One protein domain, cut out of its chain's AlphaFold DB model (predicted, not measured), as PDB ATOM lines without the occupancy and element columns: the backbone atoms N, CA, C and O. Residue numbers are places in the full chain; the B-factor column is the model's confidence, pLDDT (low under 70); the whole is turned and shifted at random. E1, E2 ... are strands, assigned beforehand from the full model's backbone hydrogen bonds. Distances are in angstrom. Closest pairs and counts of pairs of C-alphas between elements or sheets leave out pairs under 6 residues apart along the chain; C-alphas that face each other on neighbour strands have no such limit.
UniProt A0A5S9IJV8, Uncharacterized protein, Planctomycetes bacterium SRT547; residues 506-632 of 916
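This is residues 506 to 632 of the 916 residues of an uncharacterized protein of Planctomycetes bacterium SRT547 (UniProt A0A5S9IJV8). Two antiparallel sheets sit partly face to face as a loose sandwich: a curled sheet of sharply bent strands, E1 to E5, and a smaller twisted sheet, E6 to E9, whose edge strand E6 lies over E1 and E2. A long stretch without named elements, residues 506 to 543, runs past the first sheet on the side away from the second, and residues 506 to 515 stick out. The printed part has 127 residues with nine named strands, E1 to E9 along the chain, and no named helix; the sheet orders are E1 - E2 - E3 - E4 - E5 and E6 - E7 - E8 - E9. The class is all strand, though under half of the residues, 62 of 127, are in named elements. The whole is compact, with a radius of gyration of the C-alphas of 15.4 A and spans of 47 by 40 by 24 A.

Start at C-alpha 506, at (-57.088, -18.298, 5.774), and pass to C-alpha 544 at (-50.712, -39.205, 23.531), where E1, residues 544 to 551, begins its 20.7 A. E2, residues 554 to 564, runs 21.1 A, E3, residues 567 to 575, 20.7 A, and E4, residues 578 to 586, 21.1 A. E1 bends by 55 degrees at residue 547, E2 by 101 at 560, E3 by 80 at 570 and E4 by 77 at 583. E5 is residues 589 to 591. Next come E6, residues 597 to 603, 17.1 A; E7, residues 606 to 611, 16.3 A; E8, residues 619 to 623; and E9, residues 628 to 631, ending at C-alpha 631, (-56.599, -46.468, 45.715).

E1 to E5 form a meander, each strand the antiparallel neighbour of the one before, and so do E6 to E9. In the first sheet, look for N 549 and O 556, 2.9 A, between E1 and E2; N 557 and O 572, 2.8 A, between E2 and E3; N 573 and O 580, 2.8 A, between E3 and E4; and N 584 and O 591, 2.9 A, between E4 and E5. In the second, find N 608 and O 601, 2.8 A, N 609 and O 620, 2.8 A, and N 630 and O 621, 2.8 A. Between the sheets, the closest C-alphas of E1 and E6 are those of Gly 547 and Gly 599, 4.5 A apart; those of E2 and E6 are Gly 559 and Pro 597, 5.1 A. E5 and E6 are apart.

The C-alphas farthest apart, those of Ser 507 and Lys 588, are 49.8 A apart. The printed part has no cut, and no link between named strands is long. Residues 506 to 542 have pLDDT under 70.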
ATOM      1  N   TRP A 506     -56.014 -17.327   5.696       32.41
ATOM      2  CA  TRP A 506     -57.088 -18.298   5.774       32.41
ATOM      3  C   TRP A 506     -58.228 -17.616   6.515       32.41
ATOM      4  O   TRP A 506     -58.043 -17.162   7.646       32.41
ATOM      5  N   SER A 507     -59.343 -17.452   5.810       36.50
ATOM      6  CA  SER A 507     -60.513 -16.742   6.286       36.50
ATOM      7  C   SER A 507     -60.940 -17.314   7.632       36.50
ATOM      8  O   SER A 507     -61.245 -18.502   7.734       36.50
ATOM      9  N   SER A 508     -60.895 -16.432   8.630       40.16
ATOM     10  CA  SER A 508     -61.671 -16.404   9.868       40.16
ATOM     11  C   SER A 508     -61.890 -17.737  10.584       40.16
ATOM     12  O   SER A 508     -62.749 -18.540  10.224       40.16
ATOM     13  N   GLY A 509     -61.144 -17.936  11.671       39.41
ATOM     14  CA  GLY A 509     -61.390 -19.027  12.617       39.41
ATOM     15  C   GLY A 509     -60.206 -19.339  13.529       39.41
ATOM     16  O   GLY A 509     -60.404 -19.762  14.663       39.41
ATOM     17  N   ASN A 510     -58.973 -19.081  13.078       40.72
ATOM     18  CA  ASN A 510     -57.767 -19.225  13.911       40.72
ATOM     19  C   ASN A 510     -57.700 -18.197  15.051       40.72
ATOM     20  O   ASN A 510     -57.033 -18.433  16.052       40.72
ATOM     21  N   GLU A 511     -58.413 -17.083  14.908       42.50
ATOM     22  CA  GLU A 511     -58.563 -16.028  15.913       42.50
ATOM     23  C   GLU A 511     -59.322 -16.474  17.176       42.50
ATOM     24  O   GLU A 511     -59.172 -15.857  18.226       42.50
ATOM     25  N   HIS A 512     -60.021 -17.615  17.129       43.31
ATOM     26  CA  HIS A 512     -60.644 -18.239  18.303       43.31
ATOM     27  C   HIS A 512     -59.757 -19.287  19.001       43.31
ATOM     28  O   HIS A 512     -60.122 -19.796  20.061       43.31
ATOM     29  N   TRP A 513     -58.582 -19.617  18.446       49.03
ATOM     30  CA  TRP A 513     -57.655 -20.584  19.041       49.03
ATOM     31  C   TRP A 513     -56.533 -19.867  19.788       49.03
ATOM     32  O   TRP A 513     -55.647 -19.253  19.192       49.03
ATOM     33  N   SER A 514     -56.502 -20.004  21.113       47.97
ATOM     34  CA  SER A 514     -55.362 -19.532  21.892       47.97
ATOM     35  C   SER A 514     -54.160 -20.462  21.676       47.97
ATOM     36  O   SER A 514     -54.180 -21.654  21.981       47.97
ATOM     37  N   ARG A 515     -53.044 -19.917  21.180       49.56
ATOM     38  CA  ARG A 515     -51.738 -20.612  21.147       49.56
ATOM     39  C   ARG A 515     -51.020 -20.551  22.498       49.56
ATOM     40  O   ARG A 515     -49.794 -20.524  22.559       49.56
ATOM     41  N   ALA A 516     -51.787 -20.507  23.587       47.75
ATOM     42  CA  ALA A 516     -51.305 -20.211  24.934       47.75
ATOM     43  C   ALA A 516     -50.461 -21.337  25.562       47.75
ATOM     44  O   ALA A 516     -49.946 -21.165  26.663       47.75
ATOM     45  N   PHE A 517     -50.281 -22.464  24.866       56.03
ATOM     46  CA  PHE A 517     -49.470 -23.594  25.311       56.03
ATOM     47  C   PHE A 517     -48.159 -23.660  24.506       56.03
ATOM     48  O   PHE A 517     -48.069 -24.424  23.539       56.03
ATOM     49  N   PRO A 518     -47.134 -22.852  24.838       54.28
ATOM     50  CA  PRO A 518     -45.851 -22.908  24.153       54.28
ATOM     51  C   PRO A 518     -45.258 -24.316  24.268       54.28
ATOM     52  O   PRO A 518     -45.110 -24.866  25.362       54.28
ATOM     53  N   LYS A 519     -44.926 -24.903  23.113       52.81
ATOM     54  CA  LYS A 519     -44.236 -26.192  23.037       52.81
ATOM     55  C   LYS A 519     -42.909 -26.108  23.825       52.81
ATOM     56  O   LYS A 519     -42.231 -25.084  23.716       52.81
ATOM     57  N   PRO A 520     -42.499 -27.154  24.575       54.94
ATOM     58  CA  PRO A 520     -41.179 -27.177  25.201       54.94
ATOM     59  C   PRO A 520     -40.047 -26.971  24.167       54.94
ATOM     60  O   PRO A 520     -40.194 -27.404  23.017       54.94
ATOM     61  N   PRO A 521     -38.916 -26.342  24.543       54.38
ATOM     62  CA  PRO A 521     -37.735 -26.243  23.688       54.38
ATOM     63  C   PRO A 521     -37.191 -27.625  23.344       54.38
ATOM     64  O   PRO A 521     -37.270 -28.545  24.149       54.38
ATOM     65  N   ARG A 522     -36.598 -27.765  22.156       50.72
ATOM     66  CA  ARG A 522     -36.046 -29.038  21.686       50.72
ATOM     67  C   ARG A 522     -34.586 -29.220  22.078       50.72
ATOM     68  O   ARG A 522     -33.760 -28.382  21.706       50.72
ATOM     69  N   ALA A 523     -34.254 -30.343  22.721       51.38
ATOM     70  CA  ALA A 523     -32.877 -30.755  22.971       51.38
ATOM     71  C   ALA A 523     -32.014 -30.671  21.704       51.38
ATOM     72  O   ALA A 523     -32.345 -31.224  20.648       51.38
ATOM     73  N   ARG A 524     -30.844 -30.041  21.831       49.34
ATOM     74  CA  ARG A 524     -29.751 -30.158  20.859       49.34
ATOM     75  C   ARG A 524     -28.664 -31.047  21.463       49.34
ATOM     76  O   ARG A 524     -27.842 -30.583  22.243       49.34
ATOM     77  N   GLY A 525     -28.644 -32.327  21.087       56.19
ATOM     78  CA  GLY A 525     -27.612 -33.286  21.510       56.19
ATOM     79  C   GLY A 525     -28.001 -34.148  22.719       56.19
ATOM     80  O   GLY A 525     -29.153 -34.557  22.851       56.19
ATOM     81  N   LYS A 526     -27.024 -34.502  23.569       50.69
ATOM     82  CA  LYS A 526     -27.241 -35.312  24.789       50.69
ATOM     83  C   LYS A 526     -27.710 -34.487  25.999       50.69
ATOM     84  O   LYS A 526     -28.119 -35.084  26.989       50.69
ATOM     85  N   ASN A 527     -27.685 -33.159  25.905       50.84
ATOM     86  CA  ASN A 527     -28.002 -32.263  27.012       50.84
ATOM     87  C   ASN A 527     -29.434 -31.737  26.861       50.84
ATOM     88  O   ASN A 527     -29.784 -31.186  25.814       50.84
ATOM     89  N   SER A 528     -30.243 -31.928  27.903       55.50
ATOM     90  CA  SER A 528     -31.600 -31.386  27.999       55.50
ATOM     91  C   SER A 528     -31.560 -29.855  28.015       55.50
ATOM     92  O   SER A 528     -30.723 -29.264  28.695       55.50
ATOM     93  N   GLN A 529     -32.440 -29.213  27.246       55.56
ATOM     94  CA  GLN A 529     -32.623 -27.756  27.229       55.56
ATOM     95  C   GLN A 529     -33.966 -27.431  27.895       55.56
ATOM     96  O   GLN A 529     -34.891 -26.953  27.239       55.56
ATOM     97  N   MET A 530     -34.097 -27.750  29.188       55.03
ATOM     98  CA  MET A 530     -35.310 -27.433  29.946       55.03
ATOM     99  C   MET A 530     -35.585 -25.928  29.881       55.03
ATOM    100  O   MET A 530     -34.724 -25.121  30.227       55.03
ATOM    101  N   SER A 531     -36.778 -25.528  29.438       55.88
ATOM    102  CA  SER A 531     -37.139 -24.104  29.436       55.88
ATOM    103  C   SER A 531     -37.326 -23.596  30.863       55.88
ATOM    104  O   SER A 531     -38.024 -24.228  31.652       55.88
ATOM    105  N   ALA A 532     -36.801 -22.410  31.170       52.34
ATOM    106  CA  ALA A 532     -37.036 -21.749  32.455       52.34
ATOM    107  C   ALA A 532     -38.528 -21.439  32.712       52.34
ATOM    108  O   ALA A 532     -38.941 -21.339  33.861       52.34
ATOM    109  N   LYS A 533     -39.350 -21.322  31.655       49.16
ATOM    110  CA  LYS A 533     -40.800 -21.066  31.757       49.16
ATOM    111  C   LYS A 533     -41.646 -22.329  31.926       49.16
ATOM    112  O   LYS A 533     -42.809 -22.226  32.292       49.16
ATOM    113  N   THR A 534     -41.117 -23.505  31.586       55.34
ATOM    114  CA  THR A 534     -41.916 -24.743  31.507       55.34
ATOM    115  C   THR A 534     -41.303 -25.930  32.239       55.34
ATOM    116  O   THR A 534     -42.016 -26.898  32.467       55.34
ATOM    117  N   GLY A 535     -40.010 -25.901  32.574       54.44
ATOM    118  CA  GLY A 535     -39.295 -27.004  33.221       54.44
ATOM    119  C   GLY A 535     -39.199 -28.285  32.380       54.44
ATOM    120  O   GLY A 535     -38.951 -29.349  32.932       54.44
ATOM    121  N   MET A 536     -39.426 -28.210  31.062       52.59
ATOM    122  CA  MET A 536     -39.548 -29.369  30.160       52.59
ATOM    123  C   MET A 536     -38.626 -29.268  28.943       52.59
ATOM    124  O   MET A 536     -38.279 -28.162  28.522       52.59
ATOM    125  N   ASP A 537     -38.315 -30.423  28.352       62.19
ATOM    126  CA  ASP A 537     -37.544 -30.613  27.115       62.19
ATOM    127  C   ASP A 537     -38.423 -31.358  26.089       62.19
ATOM    128  O   ASP A 537     -39.205 -32.227  26.465       62.19
ATOM    129  N   ASP A 538     -38.347 -31.040  24.797       54.12
ATOM    130  CA  ASP A 538     -39.024 -31.811  23.742       54.12
ATOM    131  C   ASP A 538     -38.375 -33.203  23.685       54.12
ATOM    132  O   ASP A 538     -37.384 -33.427  22.981       54.12
ATOM    133  N   GLY A 539     -38.923 -34.145  24.454       53.56
ATOM    134  CA  GLY A 539     -38.639 -35.564  24.293       53.56
ATOM    135  C   GLY A 539     -39.020 -36.042  22.892       53.56
ATOM    136  O   GLY A 539     -39.517 -35.301  22.046       53.56
ATOM    137  N   THR A 540     -38.754 -37.309  22.596       51.38
ATOM    138  CA  THR A 540     -38.739 -37.807  21.211       51.38
ATOM    139  C   THR A 540     -40.107 -37.835  20.493       51.38
ATOM    140  O   THR A 540     -40.158 -38.247  19.332       51.38
ATOM    141  N   GLY A 541     -41.208 -37.363  21.107       54.28
ATOM    142  CA  GLY A 541     -42.552 -37.378  20.518       54.28
ATOM    143  C   GLY A 541     -43.605 -36.464  21.174       54.28
ATOM    144  O   GLY A 541     -43.417 -35.929  22.263       54.28
ATOM    145  N   ALA A 542     -44.740 -36.302  20.483       64.31
ATOM    146  CA  ALA A 542     -45.924 -35.574  20.958       64.31
ATOM    147  C   ALA A 542     -46.685 -36.362  22.053       64.31
ATOM    148  O   ALA A 542     -46.637 -37.597  22.036       64.31
ATOM    149  N   PRO A 543     -47.399 -35.691  22.984       73.44
ATOM    150  CA  PRO A 543     -48.196 -36.379  23.995       73.44
ATOM    151  C   PRO A 543     -49.324 -37.190  23.345       73.44
ATOM    152  O   PRO A 543     -50.045 -36.694  22.482       73.44
ATOM    153  N   ASN A 544     -49.506 -38.430  23.796       79.62
ATOM    154  CA  ASN A 544     -50.712 -39.205  23.531       79.62
ATOM    155  C   ASN A 544     -51.697 -38.959  24.678       79.62
ATOM    156  O   ASN A 544     -51.518 -39.523  25.757       79.62
ATOM    157  N   ILE A 545     -52.680 -38.087  24.462       82.38
ATOM    158  CA  ILE A 545     -53.674 -37.694  25.471       82.38
ATOM    159  C   ILE A 545     -54.898 -38.595  25.335       82.38
ATOM    160  O   ILE A 545     -55.477 -38.702  24.257       82.38
ATOM    161  N   THR A 546     -55.292 -39.227  26.436       83.81
ATOM    162  CA  THR A 546     -56.456 -40.123  26.507       83.81
ATOM    163  C   THR A 546     -57.594 -39.552  27.349       83.81
ATOM    164  O   THR A 546     -58.710 -40.053  27.282       83.81
ATOM    165  N   GLY A 547     -57.346 -38.479  28.103       85.75
ATOM    166  CA  GLY A 547     -58.372 -37.759  28.849       85.75
ATOM    167  C   GLY A 547     -57.906 -36.368  29.265       85.75
ATOM    168  O   GLY A 547     -56.714 -36.137  29.490       85.75
ATOM    169  N   VAL A 548     -58.861 -35.447  29.362       89.12
ATOM    170  CA  VAL A 548     -58.652 -34.074  29.825       89.12
ATOM    171  C   VAL A 548     -59.834 -33.639  30.684       89.12
ATOM    172  O   VAL A 548     -60.983 -33.904  30.338       89.12
ATOM    173  N   VAL A 549     -59.557 -32.970  31.801       90.25
ATOM    174  CA  VAL A 549     -60.580 -32.333  32.643       90.25
ATOM    175  C   VAL A 549     -60.107 -30.952  33.084       90.25
ATOM    176  O   VAL A 549     -58.909 -30.716  33.245       90.25
ATOM    177  N   LYS A 550     -61.050 -30.033  33.298       89.75
ATOM    178  CA  LYS A 550     -60.786 -28.714  33.882       89.75
ATOM    179  C   LYS A 550     -61.249 -28.708  35.335       89.75
ATOM    180  O   LYS A 550     -62.374 -29.110  35.613       89.75
ATOM    181  N   HIS A 551     -60.409 -28.220  36.239       92.81
ATOM    182  CA  HIS A 551     -60.783 -27.926  37.619       92.81
ATOM    183  C   HIS A 551     -60.265 -26.530  37.978       92.81
ATOM    184  O   HIS A 551     -59.054 -26.294  37.973       92.81
ATOM    185  N   LYS A 552     -61.190 -25.599  38.257       91.00
ATOM    186  CA  LYS A 552     -60.892 -24.161  38.402       91.00
ATOM    187  C   LYS A 552     -60.094 -23.668  37.182       91.00
ATOM    188  O   LYS A 552     -60.471 -23.979  36.052       91.00
ATOM    189  N   ASP A 553     -58.976 -22.982  37.387       88.06
ATOM    190  CA  ASP A 553     -58.120 -22.456  36.313       88.06
ATOM    191  C   ASP A 553     -57.026 -23.430  35.850       88.06
ATOM    192  O   ASP A 553     -56.099 -23.049  35.135       88.06
ATOM    193  N   THR A 554     -57.105 -24.698  36.263       89.19
ATOM    194  CA  THR A 554     -56.109 -25.721  35.925       89.19
ATOM    195  C   THR A 554     -56.711 -26.791  35.021       89.19
ATOM    196  O   THR A 554     -57.787 -27.335  35.283       89.19
ATOM    197  N   LEU A 555     -55.992 -27.112  33.945       91.50
ATOM    198  CA  LEU A 555     -56.280 -28.262  33.095       91.50
ATOM    199  C   LEU A 555     -55.460 -29.453  33.560       91.50
ATOM    200  O   LEU A 555     -54.259 -29.331  33.796       91.50
ATOM    201  N   TYR A 556     -56.099 -30.608  33.628       93.56
ATOM    202  CA  TYR A 556     -55.481 -31.879  33.962       93.56
ATOM    203  C   TYR A 556     -55.591 -32.804  32.764       93.56
ATOM    204  O   TYR A 556     -56.650 -32.925  32.152       93.56
ATOM    205  N   PHE A 557     -54.503 -33.494  32.464       92.56
ATOM    206  CA  PHE A 557     -54.370 -34.391  31.331       92.56
ATOM    207  C   PHE A 557     -53.918 -35.761  31.818       92.56
ATOM    208  O   PHE A 557     -53.124 -35.865  32.758       92.56
ATOM    209  N   CYS A 558     -54.375 -36.811  31.145       92.44
ATOM    210  CA  CYS A 558     -53.839 -38.153  31.317       92.44
ATOM    211  C   CYS A 558     -53.500 -38.793  29.969       92.44
ATOM    212  O   CYS A 558     -54.068 -38.446  28.929       92.44
ATOM    213  N   GLY A 559     -52.568 -39.741  29.990       90.19
ATOM    214  CA  GLY A 559     -52.148 -40.487  28.810       90.19
ATOM    215  C   GLY A 559     -50.682 -40.885  28.894       90.19
ATOM    216  O   GLY A 559     -50.247 -41.433  29.900       90.19
ATOM    217  N   ARG A 560     -49.905 -40.637  27.838       88.44
ATOM    218  CA  ARG A 560     -48.456 -40.878  27.835       88.44
ATOM    219  C   ARG A 560     -47.717 -39.752  27.136       88.44
ATOM    220  O   ARG A 560     -47.948 -39.507  25.954       88.44
ATOM    221  N   TRP A 561     -46.757 -39.154  27.829       86.25
ATOM    222  CA  TRP A 561     -45.881 -38.139  27.255       86.25
ATOM    223  C   TRP A 561     -44.450 -38.277  27.773       86.25
ATOM    224  O   TRP A 561     -44.224 -38.267  28.974       86.25
ATOM    225  N   GLU A 562     -43.462 -38.399  26.888       83.44
ATOM    226  CA  GLU A 562     -42.047 -38.283  27.271       83.44
ATOM    227  C   GLU A 562     -41.664 -36.793  27.363       83.44
ATOM    228  O   GLU A 562     -41.007 -36.258  26.477       83.44
ATOM    229  N   ALA A 563     -42.141 -36.093  28.396       72.06
ATOM    230  CA  ALA A 563     -41.925 -34.647  28.567       72.06
ATOM    231  C   ALA A 563     -40.492 -34.281  29.003       72.06
ATOM    232  O   ALA A 563     -40.085 -33.123  28.955       72.06
ATOM    233  N   VAL A 564     -39.731 -35.272  29.472       76.12
ATOM    234  CA  VAL A 564     -38.291 -35.187  29.732       76.12
ATOM    235  C   VAL A 564     -37.692 -36.502  29.247       76.12
ATOM    236  O   VAL A 564     -38.260 -37.562  29.493       76.12
ATOM    237  N   ARG A 565     -36.553 -36.467  28.548       73.81
ATOM    238  CA  ARG A 565     -35.936 -37.677  27.981       73.81
ATOM    239  C   ARG A 565     -35.745 -38.769  29.043       73.81
ATOM    240  O   ARG A 565     -35.074 -38.550  30.051       73.81
ATOM    241  N   GLY A 566     -36.309 -39.951  28.797       79.56
ATOM    242  CA  GLY A 566     -36.284 -41.080  29.731       79.56
ATOM    243  C   GLY A 566     -37.253 -40.974  30.918       79.56
ATOM    244  O   GLY A 566     -37.238 -41.864  31.769       79.56
ATOM    245  N   VAL A 567     -38.090 -39.932  30.978       85.56
ATOM    246  CA  VAL A 567     -39.144 -39.742  31.984       85.56
ATOM    247  C   VAL A 567     -40.500 -39.621  31.290       85.56
ATOM    248  O   VAL A 567     -40.776 -38.662  30.569       85.56
ATOM    249  N   TYR A 568     -41.375 -40.590  31.533       87.81
ATOM    250  CA  TYR A 568     -42.731 -40.592  30.997       87.81
ATOM    251  C   TYR A 568     -43.695 -39.989  32.006       87.81
ATOM    252  O   TYR A 568     -43.774 -40.460  33.132       87.81
ATOM    253  N   TRP A 569     -44.434 -38.964  31.609       90.50
ATOM    254  CA  TRP A 569     -45.561 -38.419  32.347       90.50
ATOM    255  C   TRP A 569     -46.828 -39.163  31.936       90.50
ATOM    256  O   TRP A 569     -47.085 -39.379  30.746       90.50
ATOM    257  N   TYR A 570     -47.610 -39.548  32.935       92.88
ATOM    258  CA  TYR A 570     -48.860 -40.284  32.762       92.88
ATOM    259  C   TYR A 570     -50.078 -39.462  33.169       92.88
ATOM    260  O   TYR A 570     -51.144 -39.604  32.570       92.88
ATOM    261  N   VAL A 571     -49.899 -38.568  34.144       94.38
ATOM    262  CA  VAL A 571     -50.869 -37.541  34.528       94.38
ATOM    263  C   VAL A 571     -50.109 -36.249  34.763       94.38
ATOM    264  O   VAL A 571     -49.063 -36.250  35.417       94.38
ATOM    265  N   TRP A 572     -50.604 -35.151  34.213       92.88
ATOM    266  CA  TRP A 572     -49.959 -33.848  34.320       92.88
ATOM    267  C   TRP A 572     -50.992 -32.730  34.275       92.88
ATOM    268  O   TRP A 572     -52.114 -32.927  33.818       92.88
ATOM    269  N   GLN A 573     -50.610 -31.554  34.755       92.06
ATOM    270  CA  GLN A 573     -51.454 -30.367  34.738       92.06
ATOM    271  C   GLN A 573     -50.818 -29.222  33.958       92.06
ATOM    272  O   GLN A 573     -49.596 -29.174  33.806       92.06
ATOM    273  N   HIS A 574     -51.662 -28.291  33.526       87.44
ATOM    274  CA  HIS A 574     -51.277 -26.972  33.049       87.44
ATOM    275  C   HIS A 574     -52.082 -25.894  33.776       87.44
ATOM    276  O   HIS A 574     -53.314 -25.926  33.767       87.44
ATOM    277  N   SER A 575     -51.383 -24.924  34.358       85.06
ATOM    278  CA  SER A 575     -51.959 -23.715  34.956       85.06
ATOM    279  C   SER A 575     -51.184 -22.474  34.497       85.06
ATOM    280  O   SER A 575     -50.298 -22.560  33.645       85.06
ATOM    281  N   THR A 576     -51.473 -21.309  35.077       77.38
ATOM    282  CA  THR A 576     -50.683 -20.079  34.877       77.38
ATOM    283  C   THR A 576     -49.209 -20.232  35.273       77.38
ATOM    284  O   THR A 576     -48.363 -19.497  34.775       77.38
ATOM    285  N   GLN A 577     -48.884 -21.216  36.118       76.44
ATOM    286  CA  GLN A 577     -47.515 -21.562  36.517       76.44
ATOM    287  C   GLN A 577     -46.822 -22.520  35.527       76.44
ATOM    288  O   GLN A 577     -45.687 -22.933  35.757       76.44
ATOM    289  N   GLY A 578     -47.490 -22.882  34.428       76.81
ATOM    290  CA  GLY A 578     -46.980 -23.790  33.407       76.81
ATOM    291  C   GLY A 578     -47.364 -25.248  33.650       76.81
ATOM    292  O   GLY A 578     -48.403 -25.562  34.237       76.81
ATOM    293  N   TRP A 579     -46.537 -26.156  33.133       83.00
ATOM    294  CA  TRP A 579     -46.799 -27.593  33.143       83.00
ATOM    295  C   TRP A 579     -46.174 -28.277  34.358       83.00
ATOM    296  O   TRP A 579     -45.031 -27.995  34.714       83.00
ATOM    297  N   LYS A 580     -46.885 -29.231  34.961       86.81
ATOM    298  CA  LYS A 580     -46.386 -29.994  36.114       86.81
ATOM    299  C   LYS A 580     -46.813 -31.455  36.043       86.81
ATOM    300  O   LYS A 580     -47.995 -31.747  35.858       86.81
ATOM    301  N   ALA A 581     -45.864 -32.370  36.236       90.25
ATOM    302  CA  ALA A 581     -46.160 -33.791  36.387       90.25
ATOM    303  C   ALA A 581     -46.902 -34.061  37.704       90.25
ATOM    304  O   ALA A 581     -46.526 -33.549  38.758       90.25
ATOM    305  N   ILE A 582     -47.928 -34.903  37.636       94.69
ATOM    306  CA  ILE A 582     -48.674 -35.430  38.792       94.69
ATOM    307  C   ILE A 582     -48.362 -36.917  38.973       94.69
ATOM    308  O   ILE A 582     -48.255 -37.408  40.098       94.69
ATOM    309  N   ALA A 583     -48.192 -37.628  37.857       93.75
ATOM    310  CA  ALA A 583     -47.674 -38.983  37.827       93.75
ATOM    311  C   ALA A 583     -46.636 -39.138  36.719       93.75
ATOM    312  O   ALA A 583     -46.860 -38.708  35.580       93.75
ATOM    313  N   SER A 584     -45.511 -39.767  37.049       91.69
ATOM    314  CA  SER A 584     -44.412 -39.981  36.116       91.69
ATOM    315  C   SER A 584     -43.600 -41.235  36.427       91.69
ATOM    316  O   SER A 584     -43.668 -41.783  37.526       91.69
ATOM    317  N   GLN A 585     -42.818 -41.680  35.450       89.88
ATOM    318  CA  GLN A 585     -41.930 -42.825  35.573       89.88
ATOM    319  C   GLN A 585     -40.579 -42.553  34.915       89.88
ATOM    320  O   GLN A 585     -40.526 -42.170  33.744       89.88
ATOM    321  N   LYS A 586     -39.493 -42.850  35.633       88.75
ATOM    322  CA  LYS A 586     -38.116 -42.851  35.121       88.75
ATOM    323  C   LYS A 586     -37.483 -44.214  35.389       88.75
ATOM    324  O   LYS A 586     -37.137 -44.544  36.518       88.75
ATOM    325  N   GLY A 587     -37.333 -45.039  34.353       86.31
ATOM    326  CA  GLY A 587     -36.870 -46.419  34.538       86.31
ATOM    327  C   GLY A 587     -37.823 -47.215  35.440       86.31
ATOM    328  O   GLY A 587     -38.982 -47.413  35.074       86.31
ATOM    329  N   LYS A 588     -37.338 -47.678  36.599       85.00
ATOM    330  CA  LYS A 588     -38.145 -48.388  37.611       85.00
ATOM    331  C   LYS A 588     -38.783 -47.457  38.654       85.00
ATOM    332  O   LYS A 588     -39.673 -47.906  39.369       85.00
ATOM    333  N   ASP A 589     -38.378 -46.188  38.711       89.31
ATOM    334  CA  ASP A 589     -38.897 -45.224  39.683       89.31
ATOM    335  C   ASP A 589     -40.251 -44.696  39.208       89.31
ATOM    336  O   ASP A 589     -40.342 -44.066  38.150       89.31
ATOM    337  N   ILE A 590     -41.306 -44.970  39.976       88.75
ATOM    338  CA  ILE A 590     -42.693 -44.606  39.665       88.75
ATOM    339  C   ILE A 590     -43.203 -43.634  40.731       88.75
ATOM    340  O   ILE A 590     -43.170 -43.936  41.922       88.75
ATOM    341  N   GLN A 591     -43.729 -42.491  40.297       90.62
ATOM    342  CA  GLN A 591     -44.471 -41.547  41.132       90.62
ATOM    343  C   GLN A 591     -45.927 -41.512  40.663       90.62
ATOM    344  O   GLN A 591     -46.193 -41.164  39.513       90.62
ATOM    345  N   GLY A 592     -46.877 -41.857  41.535       89.38
ATOM    346  CA  GLY A 592     -48.292 -41.958  41.164       89.38
ATOM    347  C   GLY A 592     -48.568 -43.178  40.285       89.38
ATOM    348  O   GLY A 592     -48.097 -44.272  40.582       89.38
ATOM    349  N   VAL A 593     -49.357 -43.029  39.218       88.00
ATOM    350  CA  VAL A 593     -49.709 -44.145  38.319       88.00
ATOM    351  C   VAL A 593     -48.502 -44.615  37.488       88.00
ATOM    352  O   VAL A 593     -47.753 -43.796  36.965       88.00
ATOM    353  N   GLY A 594     -48.305 -45.934  37.367       80.19
ATOM    354  CA  GLY A 594     -47.121 -46.545  36.731       80.19
ATOM    355  C   GLY A 594     -47.267 -46.957  35.262       80.19
ATOM    356  O   GLY A 594     -46.456 -47.736  34.764       80.19
ATOM    357  N   SER A 595     -48.313 -46.510  34.573       85.19
ATOM    358  CA  SER A 595     -48.597 -46.875  33.180       85.19
ATOM    359  C   SER A 595     -49.571 -45.878  32.532       85.19
ATOM    360  O   SER A 595     -50.229 -45.122  33.251       85.19
ATOM    361  N   PRO A 596     -49.696 -45.862  31.187       87.56
ATOM    362  CA  PRO A 596     -50.597 -44.949  30.483       87.56
ATOM    363  C   PRO A 596     -52.078 -45.156  30.854       87.56
ATOM    364  O   PRO A 596     -52.624 -46.232  30.576       87.56
ATOM    365  N   PRO A 597     -52.764 -44.135  31.403       90.50
ATOM    366  CA  PRO A 597     -54.202 -44.189  31.637       90.50
ATOM    367  C   PRO A 597     -55.004 -44.235  30.332       90.50
ATOM    368  O   PRO A 597     -54.565 -43.755  29.282       90.50
ATOM    369  N   LYS A 598     -56.212 -44.793  30.406       87.38
ATOM    370  CA  LYS A 598     -57.214 -44.821  29.330       87.38
ATOM    371  C   LYS A 598     -58.150 -43.619  29.363       87.38
ATOM    372  O   LYS A 598     -58.669 -43.266  28.312       87.38
ATOM    373  N   GLY A 599     -58.335 -43.007  30.527       90.88
ATOM    374  CA  GLY A 599     -59.144 -41.809  30.689       90.88
ATOM    375  C   GLY A 599     -59.098 -41.274  32.116       90.88
ATOM    376  O   GLY A 599     -58.428 -41.828  32.996       90.88
ATOM    377  N   MET A 600     -59.796 -40.160  32.324       93.81
ATOM    378  CA  MET A 600     -59.880 -39.472  33.605       93.81
ATOM    379  C   MET A 600     -61.198 -38.704  33.712       93.81
ATOM    380  O   MET A 600     -61.632 -38.092  32.737       93.81
ATOM    381  N   LYS A 601     -61.806 -38.696  34.902       94.00
ATOM    382  CA  LYS A 601     -62.988 -37.879  35.229       94.00
ATOM    383  C   LYS A 601     -62.769 -37.101  36.530       94.00
ATOM    384  O   LYS A 601     -61.988 -37.520  37.382       94.00
ATOM    385  N   LEU A 602     -63.443 -35.962  36.674       94.44
ATOM    386  CA  LEU A 602     -63.386 -35.107  37.863       94.44
ATOM    387  C   LEU A 602     -64.669 -35.280  38.682       94.44
ATOM    388  O   LEU A 602     -65.759 -35.128  38.138       94.44
ATOM    389  N   LYS A 603     -64.542 -35.555  39.982       94.31
ATOM    390  CA  LYS A 603     -65.670 -35.548  40.930       94.31
ATOM    391  C   LYS A 603     -65.171 -35.210  42.332       94.31
ATOM    392  O   LYS A 603     -64.207 -35.822  42.784       94.31
ATOM    393  N   ASN A 604     -65.843 -34.283  43.017       93.06
ATOM    394  CA  ASN A 604     -65.556 -33.885  44.405       93.06
ATOM    395  C   ASN A 604     -64.067 -33.555  44.644       93.06
ATOM    396  O   ASN A 604     -63.430 -34.173  45.496       93.06
ATOM    397  N   ASP A 605     -63.503 -32.651  43.834       96.19
ATOM    398  CA  ASP A 605     -62.089 -32.220  43.870       96.19
ATOM    399  C   ASP A 605     -61.054 -33.351  43.743       96.19
ATOM    400  O   ASP A 605     -59.894 -33.227  44.146       96.19
ATOM    401  N   LYS A 606     -61.468 -34.475  43.148       97.19
ATOM    402  CA  LYS A 606     -60.622 -35.643  42.911       97.19
ATOM    403  C   LYS A 606     -60.596 -36.011  41.438       97.19
ATOM    404  O   LYS A 606     -61.634 -36.045  40.771       97.19
ATOM    405  N   LEU A 607     -59.402 -36.340  40.950       97.19
ATOM    406  CA  LEU A 607     -59.210 -36.933  39.632       97.19
ATOM    407  C   LEU A 607     -59.324 -38.449  39.756       97.19
ATOM    408  O   LEU A 607     -58.534 -39.086  40.449       97.19
ATOM    409  N   TRP A 608     -60.290 -39.019  39.054       96.31
ATOM    410  CA  TRP A 608     -60.490 -40.455  38.937       96.31
ATOM    411  C   TRP A 608     -59.834 -40.915  37.646       96.31
ATOM    412  O   TRP A 608     -60.375 -40.695  36.564       96.31
ATOM    413  N   VAL A 609     -58.646 -41.499  37.759       94.88
ATOM    414  CA  VAL A 609     -57.792 -41.889  36.634       94.88
ATOM    415  C   VAL A 609     -57.869 -43.396  36.459       94.88
ATOM    416  O   VAL A 609     -57.569 -44.143  37.385       94.88
ATOM    417  N   TYR A 610     -58.256 -43.853  35.273       92.50
ATOM    418  CA  TYR A 610     -58.521 -45.267  35.008       92.50
ATOM    419  C   TYR A 610     -57.784 -45.766  33.762       92.50
ATOM    420  O   TYR A 610     -57.436 -44.992  32.868       92.50
ATOM    421  N   GLY A 611     -57.490 -47.064  33.705       88.31
ATOM    422  CA  GLY A 611     -56.769 -47.704  32.600       88.31
ATOM    423  C   GLY A 611     -56.123 -49.022  33.010       88.31
ATOM    424  O   GLY A 611     -56.568 -49.661  33.952       88.31
ATOM    425  N   SER A 612     -55.048 -49.436  32.334       82.38
ATOM    426  CA  SER A 612     -54.228 -50.597  32.740       82.38
ATOM    427  C   SER A 612     -53.208 -50.204  33.813       82.38
ATOM    428  O   SER A 612     -52.000 -50.286  33.587       82.38
ATOM    429  N   ILE A 613     -53.681 -49.687  34.950       81.31
ATOM    430  CA  ILE A 613     -52.845 -49.092  36.005       81.31
ATOM    431  C   ILE A 613     -52.431 -50.157  37.023       81.31
ATOM    432  O   ILE A 613     -53.159 -50.424  37.979       81.31
ATOM    433  N   ASN A 614     -51.246 -50.741  36.826       73.62
ATOM    434  CA  ASN A 614     -50.796 -51.927  37.566       73.62
ATOM    435  C   ASN A 614     -50.699 -51.730  39.090       73.62
ATOM    436  O   ASN A 614     -50.961 -52.649  39.861       73.62
ATOM    437  N   ASN A 615     -50.324 -50.536  39.552       81.75
ATOM    438  CA  ASN A 615     -50.160 -50.246  40.980       81.75
ATOM    439  C   ASN A 615     -51.451 -49.796  41.687       81.75
ATOM    440  O   ASN A 615     -51.456 -49.676  42.908       81.75
ATOM    441  N   TYR A 616     -52.543 -49.603  40.940       85.50
ATOM    442  CA  TYR A 616     -53.853 -49.215  41.476       85.50
ATOM    443  C   TYR A 616     -54.992 -50.120  40.973       85.50
ATOM    444  O   TYR A 616     -56.154 -49.730  41.013       85.50
ATOM    445  N   ALA A 617     -54.665 -51.324  40.479       83.06
ATOM    446  CA  ALA A 617     -55.624 -52.288  39.928       83.06
ATOM    447  C   ALA A 617     -56.649 -51.618  38.997       83.06
ATOM    448  O   ALA A 617     -57.866 -51.716  39.159       83.06
ATOM    449  N   GLY A 618     -56.120 -50.852  38.047       85.00
ATOM    450  CA  GLY A 618     -56.881 -50.231  36.976       85.00
ATOM    451  C   GLY A 618     -57.554 -48.891  37.285       85.00
ATOM    452  O   GLY A 618     -57.959 -48.223  36.334       85.00
ATOM    453  N   ILE A 619     -57.629 -48.445  38.546       90.25
ATOM    454  CA  ILE A 619     -58.213 -47.137  38.894       90.25
ATOM    455  C   ILE A 619     -57.549 -46.484  40.112       90.25
ATOM    456  O   ILE A 619     -57.474 -47.057  41.194       90.25
ATOM    457  N   ALA A 620     -57.096 -45.245  39.936       92.69
ATOM    458  CA  ALA A 620     -56.419 -44.441  40.944       92.69
ATOM    459  C   ALA A 620     -57.164 -43.122  41.175       92.69
ATOM    460  O   ALA A 620     -57.699 -42.529  40.237       92.69
ATOM    461  N   ILE A 621     -57.164 -42.643  42.417       96.00
ATOM    462  CA  ILE A 621     -57.827 -41.398  42.808       96.00
ATOM    463  C   ILE A 621     -56.751 -40.411  43.254       96.00
ATOM    464  O   ILE A 621     -55.991 -40.703  44.173       96.00
ATOM    465  N   TYR A 622     -56.675 -39.247  42.616       97.44
ATOM    466  CA  TYR A 622     -55.798 -38.160  43.045       97.44
ATOM    467  C   TYR A 622     -56.622 -37.064  43.710       97.44
ATOM    468  O   TYR A 622     -57.464 -36.441  43.064       97.44
ATOM    469  N   ASP A 623     -56.379 -36.836  44.997       97.38
ATOM    470  CA  ASP A 623     -56.948 -35.717  45.741       97.38
ATOM    471  C   ASP A 623     -56.172 -34.446  45.390       97.38
ATOM    472  O   ASP A 623     -54.994 -34.316  45.735       97.38
ATOM    473  N   ILE A 624     -56.827 -33.532  44.669       95.94
ATOM    474  CA  ILE A 624     -56.193 -32.314  44.152       95.94
ATOM    475  C   ILE A 624     -55.765 -31.404  45.308       95.94
ATOM    476  O   ILE A 624     -54.697 -30.799  45.248       95.94
ATOM    477  N   VAL A 625     -56.571 -31.339  46.371       93.44
ATOM    478  CA  VAL A 625     -56.338 -30.465  47.527       93.44
ATOM    479  C   VAL A 625     -55.177 -30.985  48.369       93.44
ATOM    480  O   VAL A 625     -54.306 -30.218  48.776       93.44
ATOM    481  N   LYS A 626     -55.130 -32.298  48.613       94.62
ATOM    482  CA  LYS A 626     -54.083 -32.932  49.433       94.62
ATOM    483  C   LYS A 626     -52.818 -33.265  48.646       94.62
ATOM    484  O   LYS A 626     -51.798 -33.583  49.254       94.62
ATOM    485  N   GLY A 627     -52.891 -33.266  47.318       93.88
ATOM    486  CA  GLY A 627     -51.804 -33.672  46.434       93.88
ATOM    487  C   GLY A 627     -51.416 -35.147  46.573       93.88
ATOM    488  O   GLY A 627     -50.256 -35.494  46.350       93.88
ATOM    489  N   LYS A 628     -52.354 -36.015  46.974       95.38
ATOM    490  CA  LYS A 628     -52.086 -37.424  47.310       95.38
ATOM    491  C   LYS A 628     -52.891 -38.381  46.444       95.38
ATOM    492  O   LYS A 628     -54.077 -38.175  46.198       95.38
ATOM    493  N   TRP A 629     -52.230 -39.461  46.037       94.81
ATOM    494  CA  TRP A 629     -52.868 -40.602  45.395       94.81
ATOM    495  C   TRP A 629     -53.434 -41.558  46.445       94.81
ATOM    496  O   TRP A 629     -52.754 -41.891  47.415       94.81
ATOM    497  N   SER A 630     -54.642 -42.051  46.213       93.12
ATOM    498  CA  SER A 630     -55.264 -43.127  46.974       93.12
ATOM    499  C   SER A 630     -55.842 -44.179  46.029       93.12
ATOM    500  O   SER A 630     -56.281 -43.854  44.920       93.12
ATOM    501  N   PRO A 631     -55.867 -45.450  46.445       90.06
ATOM    502  CA  PRO A 631     -56.599 -46.468  45.715       90.06
ATOM    503  C   PRO A 631     -58.112 -46.317  45.884       90.06
ATOM    504  O   PRO A 631     -58.584 -45.658  46.810       90.06
ATOM    505  N   LEU A 632     -58.864 -46.980  45.009       90.75
ATOM    506  CA  LEU A 632     -60.267 -47.290  45.262       90.75
ATOM    507  C   LEU A 632     -60.346 -48.559  46.123       90.75
ATOM    508  O   LEU A 632     -59.728 -49.565  45.781       90.75
TER     509      LEU A 632